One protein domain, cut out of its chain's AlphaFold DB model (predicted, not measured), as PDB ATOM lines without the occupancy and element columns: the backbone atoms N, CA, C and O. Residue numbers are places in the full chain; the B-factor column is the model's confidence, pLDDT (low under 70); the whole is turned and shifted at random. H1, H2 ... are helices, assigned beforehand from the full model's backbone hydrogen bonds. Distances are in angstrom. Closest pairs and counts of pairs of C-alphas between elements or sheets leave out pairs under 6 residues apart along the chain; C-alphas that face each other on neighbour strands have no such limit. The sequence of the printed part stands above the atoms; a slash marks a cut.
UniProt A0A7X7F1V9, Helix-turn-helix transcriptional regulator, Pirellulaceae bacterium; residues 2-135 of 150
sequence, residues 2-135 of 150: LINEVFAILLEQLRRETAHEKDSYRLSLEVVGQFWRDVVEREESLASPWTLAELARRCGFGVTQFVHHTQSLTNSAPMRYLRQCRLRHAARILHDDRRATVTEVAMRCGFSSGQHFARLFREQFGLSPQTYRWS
ATOM      1  N   LEU A   2     179.052  95.983 106.545       64.50
ATOM      2  CA  LEU A   2     179.214  96.844 107.740       64.50
ATOM      3  C   LEU A   2     179.392  98.354 107.468       64.50
ATOM      4  O   LEU A   2     178.920  99.174 108.245       64.50
ATOM      5  N   ILE A   3     180.034  98.741 106.360       68.50
ATOM      6  CA  ILE A   3     180.293 100.159 106.036       68.50
ATOM      7  C   ILE A   3     178.995 100.953 105.803       68.50
ATOM      8  O   ILE A   3     178.896 102.096 106.243       68.50
ATOM      9  N   ASN A   4     177.985 100.350 105.168       59.41
ATOM     10  CA  ASN A   4     176.727 101.045 104.880       59.41
ATOM     11  C   ASN A   4     175.898 101.290 106.149       59.41
ATOM     12  O   ASN A   4     175.226 102.314 106.242       59.41
ATOM     13  N   GLU A   5     175.968 100.393 107.134       74.19
ATOM     14  CA  GLU A   5     175.238 100.539 108.400       74.19
ATOM     15  C   GLU A   5     175.857 101.614 109.292       74.19
ATOM     16  O   GLU A   5     175.140 102.448 109.843       74.19
ATOM     17  N   VAL A   6     177.191 101.667 109.367       80.62
ATOM     18  CA  VAL A   6     177.892 102.720 110.116       80.62
ATOM     19  C   VAL A   6     177.618 104.093 109.501       80.62
ATOM     20  O   VAL A   6     177.360 105.045 110.232       80.62
ATOM     21  N   PHE A   7     177.602 104.198 108.168       76.19
ATOM     22  CA  PHE A   7     177.304 105.457 107.482       76.19
ATOM     23  C   PHE A   7     175.859 105.916 107.715       76.19
ATOM     24  O   PHE A   7     175.625 107.094 107.965       76.19
ATOM     25  N   ALA A   8     174.893 104.993 107.701       75.31
ATOM     26  CA  ALA A   8     173.496 105.303 108.001       75.31
ATOM     27  C   ALA A   8     173.312 105.828 109.436       75.31
ATOM     28  O   ALA A   8     172.588 106.800 109.645       75.31
ATOM     29  N   ILE A   9     174.013 105.239 110.410       79.00
ATOM     30  CA  ILE A   9     173.990 105.695 111.806       79.00
ATOM     31  C   ILE A   9     174.646 107.077 111.941       79.00
ATOM     32  O   ILE A   9     174.103 107.942 112.626       79.00
ATOM     33  N   LEU A  10     175.772 107.317 111.259       75.56
ATOM     34  CA  LEU A  10     176.463 108.611 111.284       75.56
ATOM     35  C   LEU A  10     175.619 109.722 110.646       75.56
ATOM     36  O   LEU A  10     175.535 110.824 111.184       75.56
ATOM     37  N   LEU A  11     174.949 109.426 109.527       72.44
ATOM     38  CA  LEU A  11     174.016 110.354 108.889       72.44
ATOM     39  C   LEU A  11     172.822 110.662 109.794       72.44
ATOM     40  O   LEU A  11     172.423 111.818 109.884       72.44
ATOM     41  N   GLU A  12     172.278 109.667 110.495       76.00
ATOM     42  CA  GLU A  12     171.188 109.867 111.455       76.00
ATOM     43  C   GLU A  12     171.636 110.694 112.675       76.00
ATOM     44  O   GLU A  12     170.884 111.547 113.144       76.00
ATOM     45  N   GLN A  13     172.870 110.525 113.160       70.38
ATOM     46  CA  GLN A  13     173.425 111.351 114.239       70.38
ATOM     47  C   GLN A  13     173.661 112.802 113.808       70.38
ATOM     48  O   GLN A  13     173.193 113.714 114.489       70.38
ATOM     49  N   LEU A  14     174.276 113.030 112.643       65.00
ATOM     50  CA  LEU A  14     174.436 114.379 112.086       65.00
ATOM     51  C   LEU A  14     173.074 115.035 111.805       65.00
ATOM     52  O   LEU A  14     172.880 116.233 112.026       65.00
ATOM     53  N   ARG A  15     172.082 114.254 111.362       66.69
ATOM     54  CA  ARG A  15     170.713 114.742 111.161       66.69
ATOM     55  C   ARG A  15     170.028 115.103 112.485       66.69
ATOM     56  O   ARG A  15     169.265 116.062 112.515       66.69
ATOM     57  N   ARG A  16     170.301 114.381 113.578       63.28
ATOM     58  CA  ARG A  16     169.780 114.686 114.925       63.28
ATOM     59  C   ARG A  16     170.416 115.928 115.543       63.28
ATOM     60  O   ARG A  16     169.691 116.733 116.118       63.28
ATOM     61  N   GLU A  17     171.721 116.123 115.388       62.16
ATOM     62  CA  GLU A  17     172.403 117.336 115.867       62.16
ATOM     63  C   GLU A  17     171.934 118.581 115.106       62.16
ATOM     64  O   GLU A  17     171.553 119.580 115.717       62.16
ATOM     65  N   THR A  18     171.831 118.490 113.776       63.22
ATOM     66  CA  THR A  18     171.286 119.586 112.956       63.22
ATOM     67  C   THR A  18     169.798 119.841 113.211       63.22
ATOM     68  O   THR A  18     169.341 120.974 113.065       63.22
ATOM     69  N   ALA A  19     169.025 118.824 113.610       62.75
ATOM     70  CA  ALA A  19     167.639 118.997 114.043       62.75
ATOM     71  C   ALA A  19     167.546 119.713 115.400       62.75
ATOM     72  O   ALA A  19     166.750 120.639 115.528       62.75
ATOM     73  N   HIS A  20     168.391 119.364 116.377       61.41
ATOM     74  CA  HIS A  20     168.380 120.006 117.695       61.41
ATOM     75  C   HIS A  20     168.769 121.491 117.626       61.41
ATOM     76  O   HIS A  20     168.145 122.331 118.280       61.41
ATOM     77  N   GLU A  21     169.753 121.828 116.790       64.50
ATOM     78  CA  GLU A  21     170.162 123.212 116.541       64.50
ATOM     79  C   GLU A  21     169.047 124.014 115.845       64.50
ATOM     80  O   GLU A  21     168.736 125.137 116.250       64.50
ATOM     81  N   LYS A  22     168.362 123.407 114.863       67.31
ATOM     82  CA  LYS A  22     167.187 124.005 114.205       67.31
ATOM     83  C   LYS A  22     166.006 124.190 115.154       67.31
ATOM     84  O   LYS A  22     165.338 125.219 115.072       67.31
ATOM     85  N   ASP A  23     165.756 123.244 116.053       74.94
ATOM     86  CA  ASP A  23     164.686 123.343 117.046       74.94
ATOM     87  C   ASP A  23     164.959 124.457 118.061       74.94
ATOM     88  O   ASP A  23     164.077 125.274 118.321       74.94
ATOM     89  N   SER A  24     166.193 124.563 118.563       75.19
ATOM     90  CA  SER A  24     166.619 125.652 119.455       75.19
ATOM     91  C   SER A  24     166.497 127.026 118.784       75.19
ATOM     92  O   SER A  24     165.966 127.980 119.364       75.19
ATOM     93  N   TYR A  25     166.917 127.123 117.519       78.62
ATOM     94  CA  TYR A  25     166.801 128.347 116.730       78.62
ATOM     95  C   TYR A  25     165.339 128.734 116.478       78.62
ATOM     96  O   TYR A  25     164.967 129.891 116.665       78.62
ATOM     97  N   ARG A  26     164.493 127.767 116.109       81.31
ATOM     98  CA  ARG A  26     163.059 127.981 115.877       81.31
ATOM     99  C   ARG A  26     162.343 128.445 117.146       81.31
ATOM    100  O   ARG A  26     161.623 129.434 117.088       81.31
ATOM    101  N   LEU A  27     162.594 127.793 118.283       82.56
ATOM    102  CA  LEU A  27     162.063 128.215 119.584       82.56
ATOM    103  C   LEU A  27     162.514 129.641 119.931       82.56
ATOM    104  O   LEU A  27     161.719 130.452 120.399       82.56
ATOM    105  N   SER A  28     163.772 129.980 119.641       86.25
ATOM    106  CA  SER A  28     164.290 131.333 119.872       86.25
ATOM    107  C   SER A  28     163.577 132.388 119.022       86.25
ATOM    108  O   SER A  28     163.222 133.455 119.524       86.25
ATOM    109  N   LEU A  29     163.321 132.082 117.746       85.69
ATOM    110  CA  LEU A  29     162.537 132.943 116.859       85.69
ATOM    111  C   LEU A  29     161.101 133.121 117.366       85.69
ATOM    112  O   LEU A  29     160.587 134.238 117.375       85.69
ATOM    113  N   GLU A  30     160.467 132.047 117.827       86.88
ATOM    114  CA  GLU A  30     159.100 132.088 118.345       86.88
ATOM    115  C   GLU A  30     158.985 132.977 119.591       86.88
ATOM    116  O   GLU A  30     158.097 133.830 119.658       86.88
ATOM    117  N   VAL A  31     159.936 132.869 120.527       88.75
ATOM    118  CA  VAL A  31     159.998 133.723 121.727       88.75
ATOM    119  C   VAL A  31     160.170 135.195 121.356       88.75
ATOM    120  O   VAL A  31     159.436 136.047 121.861       88.75
ATOM    121  N   VAL A  32     161.102 135.518 120.451       87.94
ATOM    122  CA  VAL A  32     161.309 136.904 119.994       87.94
ATOM    123  C   VAL A  32     160.055 137.441 119.299       87.94
ATOM    124  O   VAL A  32     159.694 138.604 119.483       87.94
ATOM    125  N   GLY A  33     159.357 136.605 118.532       86.56
ATOM    126  CA  GLY A  33     158.108 136.986 117.884       86.56
ATOM    127  C   GLY A  33     156.947 137.208 118.833       86.56
ATOM    128  O   GLY A  33     156.219 138.192 118.692       86.56
ATOM    129  N   GLN A  34     156.785 136.338 119.828       87.31
ATOM    130  CA  GLN A  34     155.809 136.541 120.893       87.31
ATOM    131  C   GLN A  34     156.092 137.840 121.649       87.31
ATOM    132  O   GLN A  34     155.190 138.649 121.830       87.31
ATOM    133  N   PHE A  35     157.354 138.103 121.991       90.25
ATOM    134  CA  PHE A  35     157.739 139.344 122.653       90.25
ATOM    135  C   PHE A  35     157.351 140.588 121.841       90.25
ATOM    136  O   PHE A  35     156.793 141.538 122.389       90.25
ATOM    137  N   TRP A  36     157.614 140.600 120.531       88.44
ATOM    138  CA  TRP A  36     157.226 141.734 119.691       88.44
ATOM    139  C   TRP A  36     155.710 141.922 119.610       88.44
ATOM    140  O   TRP A  36     155.265 143.069 119.581       88.44
ATOM    141  N   ARG A  37     154.925 140.838 119.607       87.31
ATOM    142  CA  ARG A  37     153.457 140.913 119.690       87.31
ATOM    143  C   ARG A  37     153.012 141.544 121.005       87.31
ATOM    144  O   ARG A  37     152.302 142.545 120.973       87.31
ATOM    145  N   ASP A  38     153.535 141.063 122.127       88.31
ATOM    146  CA  ASP A  38     153.214 141.589 123.458       88.31
ATOM    147  C   ASP A  38     153.562 143.082 123.588       88.31
ATOM    148  O   ASP A  38     152.805 143.869 124.159       88.31
ATOM    149  N   VAL A  39     154.712 143.498 123.040       87.00
ATOM    150  CA  VAL A  39     155.134 144.908 123.032       87.00
ATOM    151  C   VAL A  39     154.213 145.765 122.167       87.00
ATOM    152  O   VAL A  39     153.962 146.913 122.520       87.00
ATOM    153  N   VAL A  40     153.725 145.242 121.039       85.44
ATOM    154  CA  VAL A  40     152.814 145.967 120.140       85.44
ATOM    155  C   VAL A  40     151.401 146.066 120.719       85.44
ATOM    156  O   VAL A  40     150.752 147.089 120.514       85.44
ATOM    157  N   GLU A  41     150.934 145.049 121.441       84.19
ATOM    158  CA  GLU A  41     149.627 145.064 122.113       84.19
ATOM    159  C   GLU A  41     149.588 146.040 123.293       84.19
ATOM    160  O   GLU A  41     148.566 146.677 123.546       84.19
ATOM    161  N   ARG A  42     150.702 146.195 124.015       84.62
ATOM    162  CA  ARG A  42     150.782 147.079 125.183       84.62
ATOM    163  C   ARG A  42     151.270 148.469 124.787       84.62
ATOM    164  O   ARG A  42     152.474 148.718 124.731       84.62
ATOM    165  N   GLU A  43     150.343 149.406 124.613       76.38
ATOM    166  CA  GLU A  43     150.636 150.807 124.255       76.38
ATOM    167  C   GLU A  43     151.696 151.455 125.168       76.38
ATOM    168  O   GLU A  43     152.645 152.083 124.693       76.38
ATOM    169  N   GLU A  44     151.606 151.220 126.480       78.62
ATOM    170  CA  GLU A  44     152.567 151.710 127.479       78.62
ATOM    171  C   GLU A  44     153.988 151.187 127.240       78.62
ATOM    172  O   GLU A  44     154.977 151.887 127.472       78.62
ATOM    173  N   SER A  45     154.102 149.956 126.731       80.06
ATOM    174  CA  SER A  45     155.397 149.377 126.397       80.06
ATOM    175  C   SER A  45     156.018 150.130 125.229       80.06
ATOM    176  O   SER A  45     157.198 150.447 125.298       80.06
ATOM    177  N   LEU A  46     155.264 150.514 124.198       80.19
ATOM    178  CA  LEU A  46     155.817 151.258 123.058       80.19
ATOM    179  C   LEU A  46     156.415 152.613 123.464       80.19
ATOM    180  O   LEU A  46     157.452 152.995 122.913       80.19
ATOM    181  N   ALA A  47     155.817 153.301 124.438       81.69
ATOM    182  CA  ALA A  47     156.267 154.609 124.920       81.69
ATOM    183  C   ALA A  47     157.583 154.561 125.722       81.69
ATOM    184  O   ALA A  47     158.324 155.546 125.759       81.69
ATOM    185  N   SER A  48     157.902 153.415 126.329       84.62
ATOM    186  CA  SER A  48     159.075 153.235 127.194       84.62
ATOM    187  C   SER A  48     160.408 153.496 126.464       84.62
ATOM    188  O   SER A  48     160.542 153.132 125.289       84.62
ATOM    189  N   PRO A  49     161.432 154.099 127.104       82.88
ATOM    190  CA  PRO A  49     162.746 154.327 126.501       82.88
ATOM    191  C   PRO A  49     163.546 153.017 126.381       82.88
ATOM    192  O   PRO A  49     164.473 152.748 127.142       82.88
ATOM    193  N   TRP A  50     163.192 152.185 125.403       85.69
ATOM    194  CA  TRP A  50     163.891 150.931 125.147       85.69
ATOM    195  C   TRP A  50     165.319 151.160 124.670       85.69
ATOM    196  O   TRP A  50     165.571 151.875 123.698       85.69
ATOM    197  N   THR A  51     166.245 150.456 125.310       88.88
ATOM    198  CA  THR A  51     167.573 150.212 124.758       88.88
ATOM    199  C   THR A  51     167.607 148.824 124.134       88.88
ATOM    200  O   THR A  51     166.849 147.930 124.514       88.88
ATOM    201  N   LEU A  52     168.519 148.620 123.187       87.44
ATOM    202  CA  LEU A  52     168.699 147.311 122.567       87.44
ATOM    203  C   LEU A  52     169.067 146.229 123.600       87.44
ATOM    204  O   LEU A  52     168.589 145.103 123.508       87.44
ATOM    205  N   ALA A  53     169.873 146.595 124.602       88.06
ATOM    206  CA  ALA A  53     170.240 145.716 125.708       88.06
ATOM    207  C   ALA A  53     169.028 145.323 126.565       88.06
ATOM    208  O   ALA A  53     168.901 144.161 126.941       88.06
ATOM    209  N   GLU A  54     168.120 146.263 126.831       89.38
ATOM    210  CA  GLU A  54     166.897 145.990 127.585       89.38
ATOM    211  C   GLU A  54     165.976 145.017 126.841       89.38
ATOM    212  O   GLU A  54     165.498 144.051 127.433       89.38
ATOM    213  N   LEU A  55     165.758 145.248 125.541       88.19
ATOM    214  CA  LEU A  55     164.920 144.383 124.705       88.19
ATOM    215  C   LEU A  55     165.463 142.951 124.677       88.19
ATOM    216  O   LEU A  55     164.721 142.000 124.923       88.19
ATOM    217  N   ALA A  56     166.772 142.806 124.453       89.44
ATOM    218  CA  ALA A  56     167.437 141.509 124.439       89.44
ATOM    219  C   ALA A  56     167.312 140.796 125.796       89.44
ATOM    220  O   ALA A  56     166.895 139.638 125.852       89.44
ATOM    221  N   ARG A  57     167.567 141.519 126.898       88.81
ATOM    222  CA  ARG A  57     167.459 140.986 128.261       88.81
ATOM    223  C   ARG A  57     166.045 140.510 128.583       88.81
ATOM    224  O   ARG A  57     165.896 139.455 129.187       88.81
ATOM    225  N   ARG A  58     165.010 141.254 128.177       86.88
ATOM    226  CA  ARG A  58     163.611 140.852 128.399       86.88
ATOM    227  C   ARG A  58     163.205 139.601 127.629       86.88
ATOM    228  O   ARG A  58     162.345 138.873 128.106       86.88
ATOM    229  N   CYS A  59     163.840 139.341 126.492       84.56
ATOM    230  CA  CYS A  59     163.640 138.108 125.735       84.56
ATOM    231  C   CYS A  59     164.520 136.945 126.230       84.56
ATOM    232  O   CYS A  59     164.396 135.842 125.713       84.56
ATOM    233  N   GLY A  60     165.432 137.179 127.183       86.19
ATOM    234  CA  GLY A  60     166.392 136.173 127.649       86.19
ATOM    235  C   GLY A  60     167.562 135.912 126.692       86.19
ATOM    236  O   GLY A  60     168.253 134.910 126.849       86.19
ATOM    237  N   PHE A  61     167.812 136.799 125.722       87.00
ATOM    238  CA  PHE A  61     168.877 136.643 124.725       87.00
ATOM    239  C   PHE A  61     170.026 137.631 124.929       87.00
ATOM    240  O   PHE A  61     169.856 138.737 125.450       87.00
ATOM    241  N   GLY A  62     171.210 137.265 124.430       89.75
ATOM    242  CA  GLY A  62     172.285 138.230 124.214       89.75
ATOM    243  C   GLY A  62     171.914 139.244 123.124       89.75
ATOM    244  O   GLY A  62     171.144 138.944 122.211       89.75
ATOM    245  N   VAL A  63     172.498 140.446 123.176       89.06
ATOM    246  CA  VAL A  63     172.215 141.536 122.218       89.06
ATOM    247  C   VAL A  63     172.379 141.088 120.764       89.06
ATOM    248  O   VAL A  63     171.500 141.331 119.941       89.06
ATOM    249  N   THR A  64     173.476 140.395 120.452       88.31
ATOM    250  CA  THR A  64     173.768 139.912 119.095       88.31
ATOM    251  C   THR A  64     172.734 138.899 118.611       88.31
ATOM    252  O   THR A  64     172.237 139.026 117.493       88.31
ATOM    253  N   GLN A  65     172.364 137.935 119.461       86.94
ATOM    254  CA  GLN A  65     171.349 136.925 119.141       86.94
ATOM    255  C   GLN A  65     169.993 137.586 118.899       86.94
ATOM    256  O   GLN A  65     169.357 137.334 117.883       86.94
ATOM    257  N   PHE A  66     169.584 138.505 119.774       88.69
ATOM    258  CA  PHE A  66     168.321 139.223 119.630       88.69
ATOM    259  C   PHE A  66     168.248 140.045 118.335       88.69
ATOM    260  O   PHE A  66     167.225 140.020 117.646       88.69
ATOM    261  N   VAL A  67     169.325 140.757 117.980       89.25
ATOM    262  CA  VAL A  67     169.406 141.497 116.711       89.25
ATOM    263  C   VAL A  67     169.265 140.548 115.533       89.25
ATOM    264  O   VAL A  67     168.446 140.816 114.657       89.25
ATOM    265  N   HIS A  68     170.019 139.448 115.536       88.81
ATOM    266  CA  HIS A  68     169.981 138.455 114.471       88.81
ATOM    267  C   HIS A  68     168.575 137.861 114.316       88.81
ATOM    268  O   HIS A  68     167.991 137.960 113.244       88.81
ATOM    269  N   HIS A  69     167.982 137.345 115.397       87.81
ATOM    270  CA  HIS A  69     166.634 136.775 115.376       87.81
ATOM    271  C   HIS A  69     165.587 137.796 114.922       87.81
ATOM    272  O   HIS A  69     164.772 137.499 114.057       87.81
ATOM    273  N   THR A  70     165.635 139.029 115.433       86.81
ATOM    274  CA  THR A  70     164.686 140.072 115.017       86.81
ATOM    275  C   THR A  70     164.845 140.434 113.542       86.81
ATOM    276  O   THR A  70     163.846 140.656 112.860       86.81
ATOM    277  N   GLN A  71     166.076 140.490 113.027       89.38
ATOM    278  CA  GLN A  71     166.329 140.731 111.607       89.38
ATOM    279  C   GLN A  71     165.826 139.575 110.748       89.38
ATOM    280  O   GLN A  71     165.198 139.831 109.728       89.38
ATOM    281  N   SER A  72     166.030 138.327 111.175       86.69
ATOM    282  CA  SER A  72     165.491 137.155 110.482       86.69
ATOM    283  C   SER A  72     163.962 137.150 110.436       86.69
ATOM    284  O   SER A  72     163.389 136.663 109.471       86.69
ATOM    285  N   LEU A  73     163.306 137.703 111.459       85.12
ATOM    286  CA  LEU A  73     161.845 137.751 111.557       85.12
ATOM    287  C   LEU A  73     161.229 138.933 110.805       85.12
ATOM    288  O   LEU A  73     160.222 138.782 110.130       85.12
ATOM    289  N   THR A  74     161.814 140.123 110.942       82.50
ATOM    290  CA  THR A  74     161.195 141.391 110.507       82.50
ATOM    291  C   THR A  74     161.897 142.031 109.307       82.50
ATOM    292  O   THR A  74     161.522 143.123 108.877       82.50
ATOM    293  N   ASN A  75     162.976 141.414 108.809       86.06
ATOM    294  CA  ASN A  75     163.896 141.984 107.815       86.06
ATOM    295  C   ASN A  75     164.431 143.380 108.193       86.06
ATOM    296  O   ASN A  75     164.874 144.157 107.347       86.06
ATOM    297  N   SER A  76     164.374 143.734 109.480       85.25
ATOM    298  CA  SER A  76     164.697 145.061 109.996       85.25
ATOM    299  C   SER A  76     165.442 144.966 111.322       85.25
ATOM    300  O   SER A  76     165.252 144.055 112.122       85.25
ATOM    301  N   ALA A  77     166.307 145.946 111.584       89.25
ATOM    302  CA  ALA A  77     166.972 146.045 112.879       89.25
ATOM    303  C   ALA A  77     165.947 146.322 114.003       89.25
ATOM    304  O   ALA A  77     165.030 147.121 113.784       89.25
ATOM    305  N   PRO A  78     166.135 145.784 115.224       88.19
ATOM    306  CA  PRO A  78     165.168 145.913 116.321       88.19
ATOM    307  C   PRO A  78     164.706 147.343 116.610       88.19
ATOM    308  O   PRO A  78     163.516 147.612 116.737       88.19
ATOM    309  N   MET A  79     165.639 148.298 116.653       89.88
ATOM    310  CA  MET A  79     165.317 149.703 116.931       89.88
ATOM    311  C   MET A  79     164.548 150.373 115.787       89.88
ATOM    312  O   MET A  79     163.738 151.271 116.020       89.88
ATOM    313  N   ARG A  80     164.795 149.947 114.542       89.56
ATOM    314  CA  ARG A  80     164.035 150.405 113.373       89.56
ATOM    315  C   ARG A  80     162.623 149.831 113.414       89.56
ATOM    316  O   ARG A  80     161.676 150.583 113.201       89.56
ATOM    317  N   TYR A  81     162.488 148.553 113.746       89.25
ATOM    318  CA  TYR A  81     161.192 147.899 113.882       89.25
ATOM    319  C   TYR A  81     160.354 148.520 115.011       89.25
ATOM    320  O   TYR A  81     159.226 148.939 114.771       89.25
ATOM    321  N   LEU A  82     160.936 148.738 116.198       89.25
ATOM    322  CA  LEU A  82     160.272 149.451 117.300       89.25
ATOM    323  C   LEU A  82     159.749 150.824 116.865       89.25
ATOM    324  O   LEU A  82     158.624 151.203 117.183       89.25
ATOM    325  N   ARG A  83     160.558 151.579 116.112       90.50
ATOM    326  CA  ARG A  83     160.153 152.881 115.576       90.50
ATOM    327  C   ARG A  83     158.959 152.755 114.630       90.50
ATOM    328  O   ARG A  83     158.042 153.561 114.729       90.50
ATOM    329  N   GLN A  84     158.951 151.761 113.745       89.50
ATOM    330  CA  GLN A  84     157.814 151.501 112.858       89.50
ATOM    331  C   GLN A  84     156.555 151.145 113.656       89.50
ATOM    332  O   GLN A  84     155.495 151.703 113.384       89.50
ATOM    333  N   CYS A  85     156.674 150.310 114.693       89.25
ATOM    334  CA  CYS A  85     155.569 150.004 115.604       89.25
ATOM    335  C   CYS A  85     155.013 151.270 116.270       89.25
ATOM    336  O   CYS A  85     153.805 151.490 116.244       89.25
ATOM    337  N   ARG A  86     155.884 152.149 116.787       91.12
ATOM    338  CA  ARG A  86     155.484 153.444 117.369       91.12
ATOM    339  C   ARG A  86     154.763 154.342 116.368       91.12
ATOM    340  O   ARG A  86     153.775 154.970 116.723       91.12
ATOM    341  N   LEU A  87     155.240 154.407 115.125       90.25
ATOM    342  CA  LEU A  87     154.608 155.201 114.068       90.25
ATOM    343  C   LEU A  87     153.226 154.649 113.687       90.25
ATOM    344  O   LEU A  87     152.290 155.429 113.531       90.25
ATOM    345  N   ARG A  88     153.071 153.320 113.594       88.69
ATOM    346  CA  ARG A  88     151.766 152.675 113.367       88.69
ATOM    347  C   ARG A  88     150.798 152.926 114.518       88.69
ATOM    348  O   ARG A  88     149.639 153.245 114.282       88.69
ATOM    349  N   HIS A  89     151.273 152.829 115.754       88.62
ATOM    350  CA  HIS A  89     150.457 153.134 116.923       88.62
ATOM    351  C   HIS A  89     150.030 154.613 116.949       88.62
ATOM    352  O   HIS A  89     148.854 154.914 117.131       88.62
ATOM    353  N   ALA A  90     150.945 155.534 116.631       89.62
ATOM    354  CA  ALA A  90     150.624 156.949 116.476       89.62
ATOM    355  C   ALA A  90     149.570 157.199 115.385       89.62
ATOM    356  O   ALA A  90     148.684 158.027 115.574       89.62
ATOM    357  N   ALA A  91     149.638 156.480 114.260       88.25
ATOM    358  CA  ALA A  91     148.643 156.564 113.192       88.25
ATOM    359  C   ALA A  91     147.242 156.152 113.679       88.25
ATOM    360  O   ALA A  91     146.274 156.851 113.383       88.25
ATOM    361  N   ARG A  92     147.148 155.081 114.484       87.56
ATOM    362  CA  ARG A  92     145.893 154.653 115.128       87.56
ATOM    363  C   ARG A  92     145.350 155.738 116.064       87.56
ATOM    364  O   ARG A  92     144.213 156.163 115.900       87.56
ATOM    365  N   ILE A  93     146.185 156.291 116.951       88.38
ATOM    366  CA  ILE A  93     145.761 157.375 117.858       88.38
ATOM    367  C   ILE A  93     145.295 158.614 117.082       88.38
ATOM    368  O   ILE A  93     144.287 159.211 117.439       88.38
ATOM    369  N   LEU A  94     146.009 159.018 116.026       87.44
ATOM    370  CA  LEU A  94     145.630 160.180 115.208       87.44
ATOM    371  C   LEU A  94     144.266 160.011 114.536       87.44
ATOM    372  O   LEU A  94     143.611 161.013 114.243       87.44
ATOM    373  N   HIS A  95     143.880 158.766 114.259       83.31
ATOM    374  CA  HIS A  95     142.591 158.429 113.685       83.31
ATOM    375  C   HIS A  95     141.483 158.435 114.746       83.31
ATOM    376  O   HIS A  95     140.431 159.044 114.528       83.31
ATOM    377  N   ASP A  96     141.735 157.800 115.890       85.44
ATOM    378  CA  ASP A  96     140.736 157.603 116.944       85.44
ATOM    379  C   ASP A  96     140.487 158.885 117.752       85.44
ATOM    380  O   ASP A  96     139.348 159.208 118.087       85.44
ATOM    381  N   ASP A  97     141.537 159.672 117.995       85.50
ATOM    382  CA  ASP A  97     141.465 160.959 118.681       85.50
ATOM    383  C   ASP A  97     141.773 162.119 117.727       85.50
ATOM    384  O   ASP A  97     142.906 162.581 117.553       85.50
ATOM    385  N   ARG A  98     140.707 162.651 117.121       78.94
ATOM    386  CA  ARG A  98     140.795 163.800 116.208       78.94
ATOM    387  C   ARG A  98     141.147 165.116 116.907       78.94
ATOM    388  O   ARG A  98     141.501 166.070 116.206       78.94
ATOM    389  N   ARG A  99     141.030 165.196 118.239       84.12
ATOM    390  CA  ARG A  99     141.277 166.417 119.026       84.12
ATOM    391  C   ARG A  99     142.718 166.505 119.516       84.12
ATOM    392  O   ARG A  99     143.224 167.620 119.616       84.12
ATOM    393  N   ALA A 100     143.378 165.370 119.746       85.50
ATOM    394  CA  ALA A 100     144.782 165.334 120.142       85.50
ATOM    395  C   ALA A 100     145.673 166.097 119.151       85.50
ATOM    396  O   ALA A 100     145.494 166.031 117.927       85.50
ATOM    397  N   THR A 101     146.673 166.815 119.648       88.81
ATOM    398  CA  THR A 101     147.659 167.471 118.785       88.81
ATOM    399  C   THR A 101     148.684 166.460 118.267       88.81
ATOM    400  O   THR A 101     148.955 165.434 118.890       88.81
ATOM    401  N   VAL A 102     149.299 166.734 117.111       87.88
ATOM    402  CA  VAL A 102     150.363 165.868 116.557       87.88
ATOM    403  C   VAL A 102     151.518 165.701 117.555       87.88
ATOM    404  O   VAL A 102     152.090 164.618 117.671       87.88
ATOM    405  N   THR A 103     151.836 166.759 118.304       89.62
ATOM    406  CA  THR A 103     152.871 166.744 119.341       89.62
ATOM    407  C   THR A 103     152.482 165.853 120.520       89.62
ATOM    408  O   THR A 103     153.305 165.056 120.955       89.62
ATOM    409  N   GLU A 104     151.240 165.923 121.005       89.50
ATOM    410  CA  GLU A 104     150.756 165.041 122.079       89.50
ATOM    411  C   GLU A 104     150.838 163.567 121.683       89.50
ATOM    412  O   GLU A 104     151.340 162.751 122.456       89.50
ATOM    413  N   VAL A 105     150.413 163.224 120.463       90.25
ATOM    414  CA  VAL A 105     150.508 161.841 119.974       90.25
ATOM    415  C   VAL A 105     151.966 161.385 119.880       90.25
ATOM    416  O   VAL A 105     152.288 160.269 120.288       90.25
ATOM    417  N   ALA A 106     152.865 162.251 119.404       90.25
ATOM    418  CA  ALA A 106     154.294 161.950 119.356       90.25
ATOM    419  C   ALA A 106     154.862 161.643 120.755       90.25
ATOM    420  O   ALA A 106     155.555 160.639 120.927       90.25
ATOM    421  N   MET A 107     154.526 162.462 121.756       88.88
ATOM    422  CA  MET A 107     154.976 162.269 123.139       88.88
ATOM    423  C   MET A 107     154.416 160.977 123.742       88.88
ATOM    424  O   MET A 107     155.169 160.207 124.337       88.88
ATOM    425  N   ARG A 108     153.126 160.685 123.520       87.19
ATOM    426  CA  ARG A 108     152.483 159.432 123.958       87.19
ATOM    427  C   ARG A 108     153.155 158.192 123.372       87.19
ATOM    428  O   ARG A 108     153.241 157.177 124.045       87.19
ATOM    429  N   CYS A 109     153.676 158.281 122.150       87.44
ATOM    430  CA  CYS A 109     154.369 157.173 121.487       87.44
ATOM    431  C   CYS A 109     155.877 157.104 121.803       87.44
ATOM    432  O   CYS A 109     156.598 156.316 121.186       87.44
ATOM    433  N   GLY A 110     156.383 157.930 122.729       86.44
ATOM    434  CA  GLY A 110     157.785 157.916 123.156       86.44
ATOM    435  C   GLY A 110     158.755 158.616 122.197       86.44
ATOM    436  O   GLY A 110     159.941 158.270 122.160       86.44
ATOM    437  N   PHE A 111     158.281 159.569 121.385       88.69
ATOM    438  CA  PHE A 111     159.148 160.462 120.609       88.69
ATOM    439  C   PHE A 111     159.505 161.709 121.421       88.69
ATOM    440  O   PHE A 111     158.669 162.264 122.122       88.69
ATOM    441  N   SER A 112     160.741 162.186 121.277       85.00
ATOM    442  CA  SER A 112     161.237 163.374 121.987       85.00
ATOM    443  C   SER A 112     160.750 164.705 121.405       85.00
ATOM    444  O   SER A 112     160.830 165.731 122.071       85.00
ATOM    445  N   SER A 113     160.293 164.721 120.148       88.94
ATOM    446  CA  SER A 113     159.836 165.938 119.469       88.94
ATOM    447  C   SER A 113     158.823 165.632 118.369       88.94
ATOM    448  O   SER A 113     159.025 164.724 117.555       88.94
ATOM    449  N   GLY A 114     157.780 166.464 118.288       87.75
ATOM    450  CA  GLY A 114     156.770 166.413 117.229       87.75
ATOM    451  C   GLY A 114     157.341 166.645 115.823       87.75
ATOM    452  O   GLY A 114     156.858 166.046 114.867       87.75
ATOM    453  N   GLN A 115     158.408 167.442 115.675       88.12
ATOM    454  CA  GLN A 115     159.052 167.673 114.371       88.12
ATOM    455  C   GLN A 115     159.798 166.428 113.882       88.12
ATOM    456  O   GLN A 115     159.668 166.028 112.723       88.12
ATOM    457  N   HIS A 116     160.558 165.793 114.782       89.31
ATOM    458  CA  HIS A 116     161.257 164.546 114.480       89.31
ATOM    459  C   HIS A 116     160.261 163.443 114.116       89.31
ATOM    460  O   HIS A 116     160.429 162.767 113.101       89.31
ATOM    461  N   PHE A 117     159.184 163.332 114.897       91.50
ATOM    462  CA  PHE A 117     158.067 162.443 114.614       91.50
ATOM    463  C   PHE A 117     157.446 162.714 113.240       91.50
ATOM    464  O   PHE A 117     157.347 161.795 112.439       91.50
ATOM    465  N   ALA A 118     157.084 163.960 112.922       89.69
ATOM    466  CA  ALA A 118     156.427 164.290 111.659       89.69
ATOM    467  C   ALA A 118     157.298 163.979 110.432       89.69
ATOM    468  O   ALA A 118     156.770 163.555 109.402       89.69
ATOM    469  N   ARG A 119     158.625 164.153 110.535       90.31
ATOM    470  CA  ARG A 119     159.567 163.739 109.485       90.31
ATOM    471  C   ARG A 119     159.543 162.224 109.291       90.31
ATOM    472  O   ARG A 119     159.322 161.768 108.175       90.31
ATOM    473  N   LEU A 120     159.716 161.467 110.374       90.12
ATOM    474  CA  LEU A 120     159.717 160.002 110.336       90.12
ATOM    475  C   LEU A 120     158.372 159.423 109.880       90.12
ATOM    476  O   LEU A 120     158.334 158.441 109.147       90.12
ATOM    477  N   PHE A 121     157.267 160.038 110.294       90.12
ATOM    478  CA  PHE A 121     155.924 159.637 109.896       90.12
ATOM    479  C   PHE A 121     155.728 159.813 108.389       90.12
ATOM    480  O   PHE A 121     155.245 158.903 107.727       90.12
ATOM    481  N   ARG A 122     156.180 160.942 107.829       89.38
ATOM    482  CA  ARG A 122     156.131 161.180 106.382       89.38
ATOM    483  C   ARG A 122     157.031 160.230 105.601       89.38
ATOM    484  O   ARG A 122     156.629 159.768 104.546       89.38
ATOM    485  N   GLU A 123     158.219 159.920 106.112       88.56
ATOM    486  CA  GLU A 123     159.111 158.925 105.498       88.56
ATOM    487  C   GLU A 123     158.467 157.531 105.441       88.56
ATOM    488  O   GLU A 123     158.679 156.805 104.477       88.56
ATOM    489  N   GLN A 124     157.667 157.170 106.450       86.19
ATOM    490  CA  GLN A 124     157.030 155.855 106.538       86.19
ATOM    491  C   GLN A 124     155.700 155.761 105.773       86.19
ATOM    492  O   GLN A 124     155.434 154.737 105.153       86.19
ATOM    493  N   PHE A 125     154.853 156.792 105.842       85.69
ATOM    494  CA  PHE A 125     153.485 156.773 105.301       85.69
ATOM    495  C   PHE A 125     153.294 157.667 104.067       85.69
ATOM    496  O   PHE A 125     152.186 157.773 103.553       85.69
ATOM    497  N   GLY A 126     154.328 158.391 103.629       86.00
ATOM    498  CA  GLY A 126     154.264 159.353 102.521       86.00
ATOM    499  C   GLY A 126     153.518 160.658 102.839       86.00
ATOM    500  O   GLY A 126     153.712 161.664 102.159       86.00
ATOM    501  N   LEU A 127     152.704 160.684 103.898       87.00
ATOM    502  CA  LEU A 127     151.846 161.807 104.277       87.00
ATOM    503  C   LEU A 127     152.287 162.437 105.600       87.00
ATOM    504  O   LEU A 127     152.891 161.795 106.455       87.00
ATOM    505  N   SER A 128     151.968 163.719 105.798       86.94
ATOM    506  CA  SER A 128     152.158 164.339 107.114       86.94
ATOM    507  C   SER A 128     151.137 163.779 108.121       86.94
ATOM    508  O   SER A 128     150.019 163.471 107.712       86.94
ATOM    509  N   PRO A 129     151.450 163.706 109.430       84.56
ATOM    510  CA  PRO A 129     150.497 163.245 110.449       84.56
ATOM    511  C   PRO A 129     149.166 164.007 110.439       84.56
ATOM    512  O   PRO A 129     148.106 163.443 110.698       84.56
ATOM    513  N   GLN A 130     149.229 165.305 110.134       85.12
ATOM    514  CA  GLN A 130     148.062 166.174 110.052       85.12
ATOM    515  C   GLN A 130     147.205 165.799 108.838       85.12
ATOM    516  O   GLN A 130     146.013 165.574 108.973       85.12
ATOM    517  N   THR A 131     147.829 165.651 107.665       84.38
ATOM    518  CA  THR A 131     147.153 165.217 106.433       84.38
ATOM    519  C   THR A 131     146.553 163.821 106.593       84.38
ATOM    520  O   THR A 131     145.403 163.614 106.223       84.38
ATOM    521  N   TYR A 132     147.297 162.897 107.207       84.94
ATOM    522  CA  TYR A 132     146.875 161.520 107.461       84.94
ATOM    523  C   TYR A 132     145.586 161.445 108.296       84.94
ATOM    524  O   TYR A 132     144.731 160.603 108.043       84.94
ATOM    525  N   ARG A 133     145.388 162.376 109.243       84.12
ATOM    526  CA  ARG A 133     144.149 162.477 110.038       84.12
ATOM    527  C   ARG A 133     142.901 162.706 109.182       84.12
ATOM    528  O   ARG A 133     141.820 162.257 109.553       84.12
ATOM    529  N   TRP A 134     143.032 163.432 108.074       79.31
ATOM    530  CA  TRP A 134     141.903 163.824 107.223       79.31
ATOM    531  C   TRP A 134     141.795 163.017 105.925       79.31
ATOM    532  O   TRP A 134     140.801 163.158 105.221       79.31
ATOM    533  N   SER A 135     142.769 162.163 105.597       73.56
ATOM    534  CA  SER A 135     142.909 161.576 104.258       73.56
ATOM    535  C   SER A 135     142.143 160.270 103.994       73.56
ATOM    536  O   SER A 135     142.529 159.540 103.085       73.56
TER     537      SER A 135
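AT A GLANCE: This is residues 2 to 135 of the 150 residues of the protein "Helix-turn-helix transcriptional regulator" of Pirellulaceae bacterium (UniProt A0A7X7F1V9). One long helix, H1, sticks out with residues 2 to 24 as an arm from a body of crossed, shorter helices. In the body H5 is the middle piece: H4, with H3 on it, packs on its first residues, 78 to 81, H7 crosses it at residues 84 to 87, and H6 and H8 pack on it further along, at residues 90 to 94 and 91 to 95, while H2 is a short helix that follows H1 and packs on H5 at residues 82 to 89. The printed part has 134 residues with eight named helices, H1 to H8 in chain order, and no named strand; the class is all helix. It is only just extended, close to loose, with a radius of gyration of the C-alphas of 21.3 A, and the C-alphas span 79 by 28 by 21 A, the arm making much of the length.

IN THESE COORDINATES: H1, residues 2 to 41, is 58.4 A long, from C-alpha 2 at (179.214, 96.844, 107.740) to C-alpha 41 at (149.627, 145.064, 122.113). H5, residues 78 to 96, measures 27.1 A, H4, residues 63 to 74, 16.1 A, and H7, residues 114 to 125, 15.7 A. The shorter helices are H2, residues 43 to 47, 6.8 A; H3, residues 52 to 58, 10.1 A; H6, residues 102 to 108, 10.0 A; and H8, residues 129 to 134, 9.2 A, with C-alpha 134 at (141.903, 163.824, 107.223).

HOW THE PARTS SIT: H1 touches H4 with its residues 28 to 33 alone, about perpendicular at 84 degrees; the closest C-alphas, of Leu 29 and His 69, are 5.8 A apart. H1 and H2 touch only at the corner, and only just, with 3 pairs of C-alphas within 8 A, the closest Val 39 and Ser 45 at 5.6 A. H3 touches H4 about perpendicular at 89 degrees, closest at C-alphas 56 and 63, 5.3 A. H5 is the hub, touching five helices: H2 at Leu 46 and Arg 86, 6.1 A; H4 at Thr 70 and Pro 78, 6.0 A; H6 at Ala 90 and Val 105, 6.0 A; H7 at Leu 87 and Phe 121, 6.2 A; H8 at His 95 and Arg 133, 5.7 A, all closest C-alphas. H6 and H7 touch about perpendicular at 85 degrees, closest at C-alphas 103 and 114, 4.4 A. H1 is apart from H6, H7 and H8. In H1 to H7 every O i to N i+4 pair is within hydrogen-bond range; in H8 1 of 2 is.

THE WHOLE: The C-alphas of Leu 2 and Arg 99, the two farthest apart, are 80.0 A apart. Without the free residues 2 to 24, the body spans 44 by 23 by 21 A. The printed part has no cut, and the seven links are tight. Mean pLDDT of the printed part is 83.8; residues 2 to 4 and 14 to 22 are under 70.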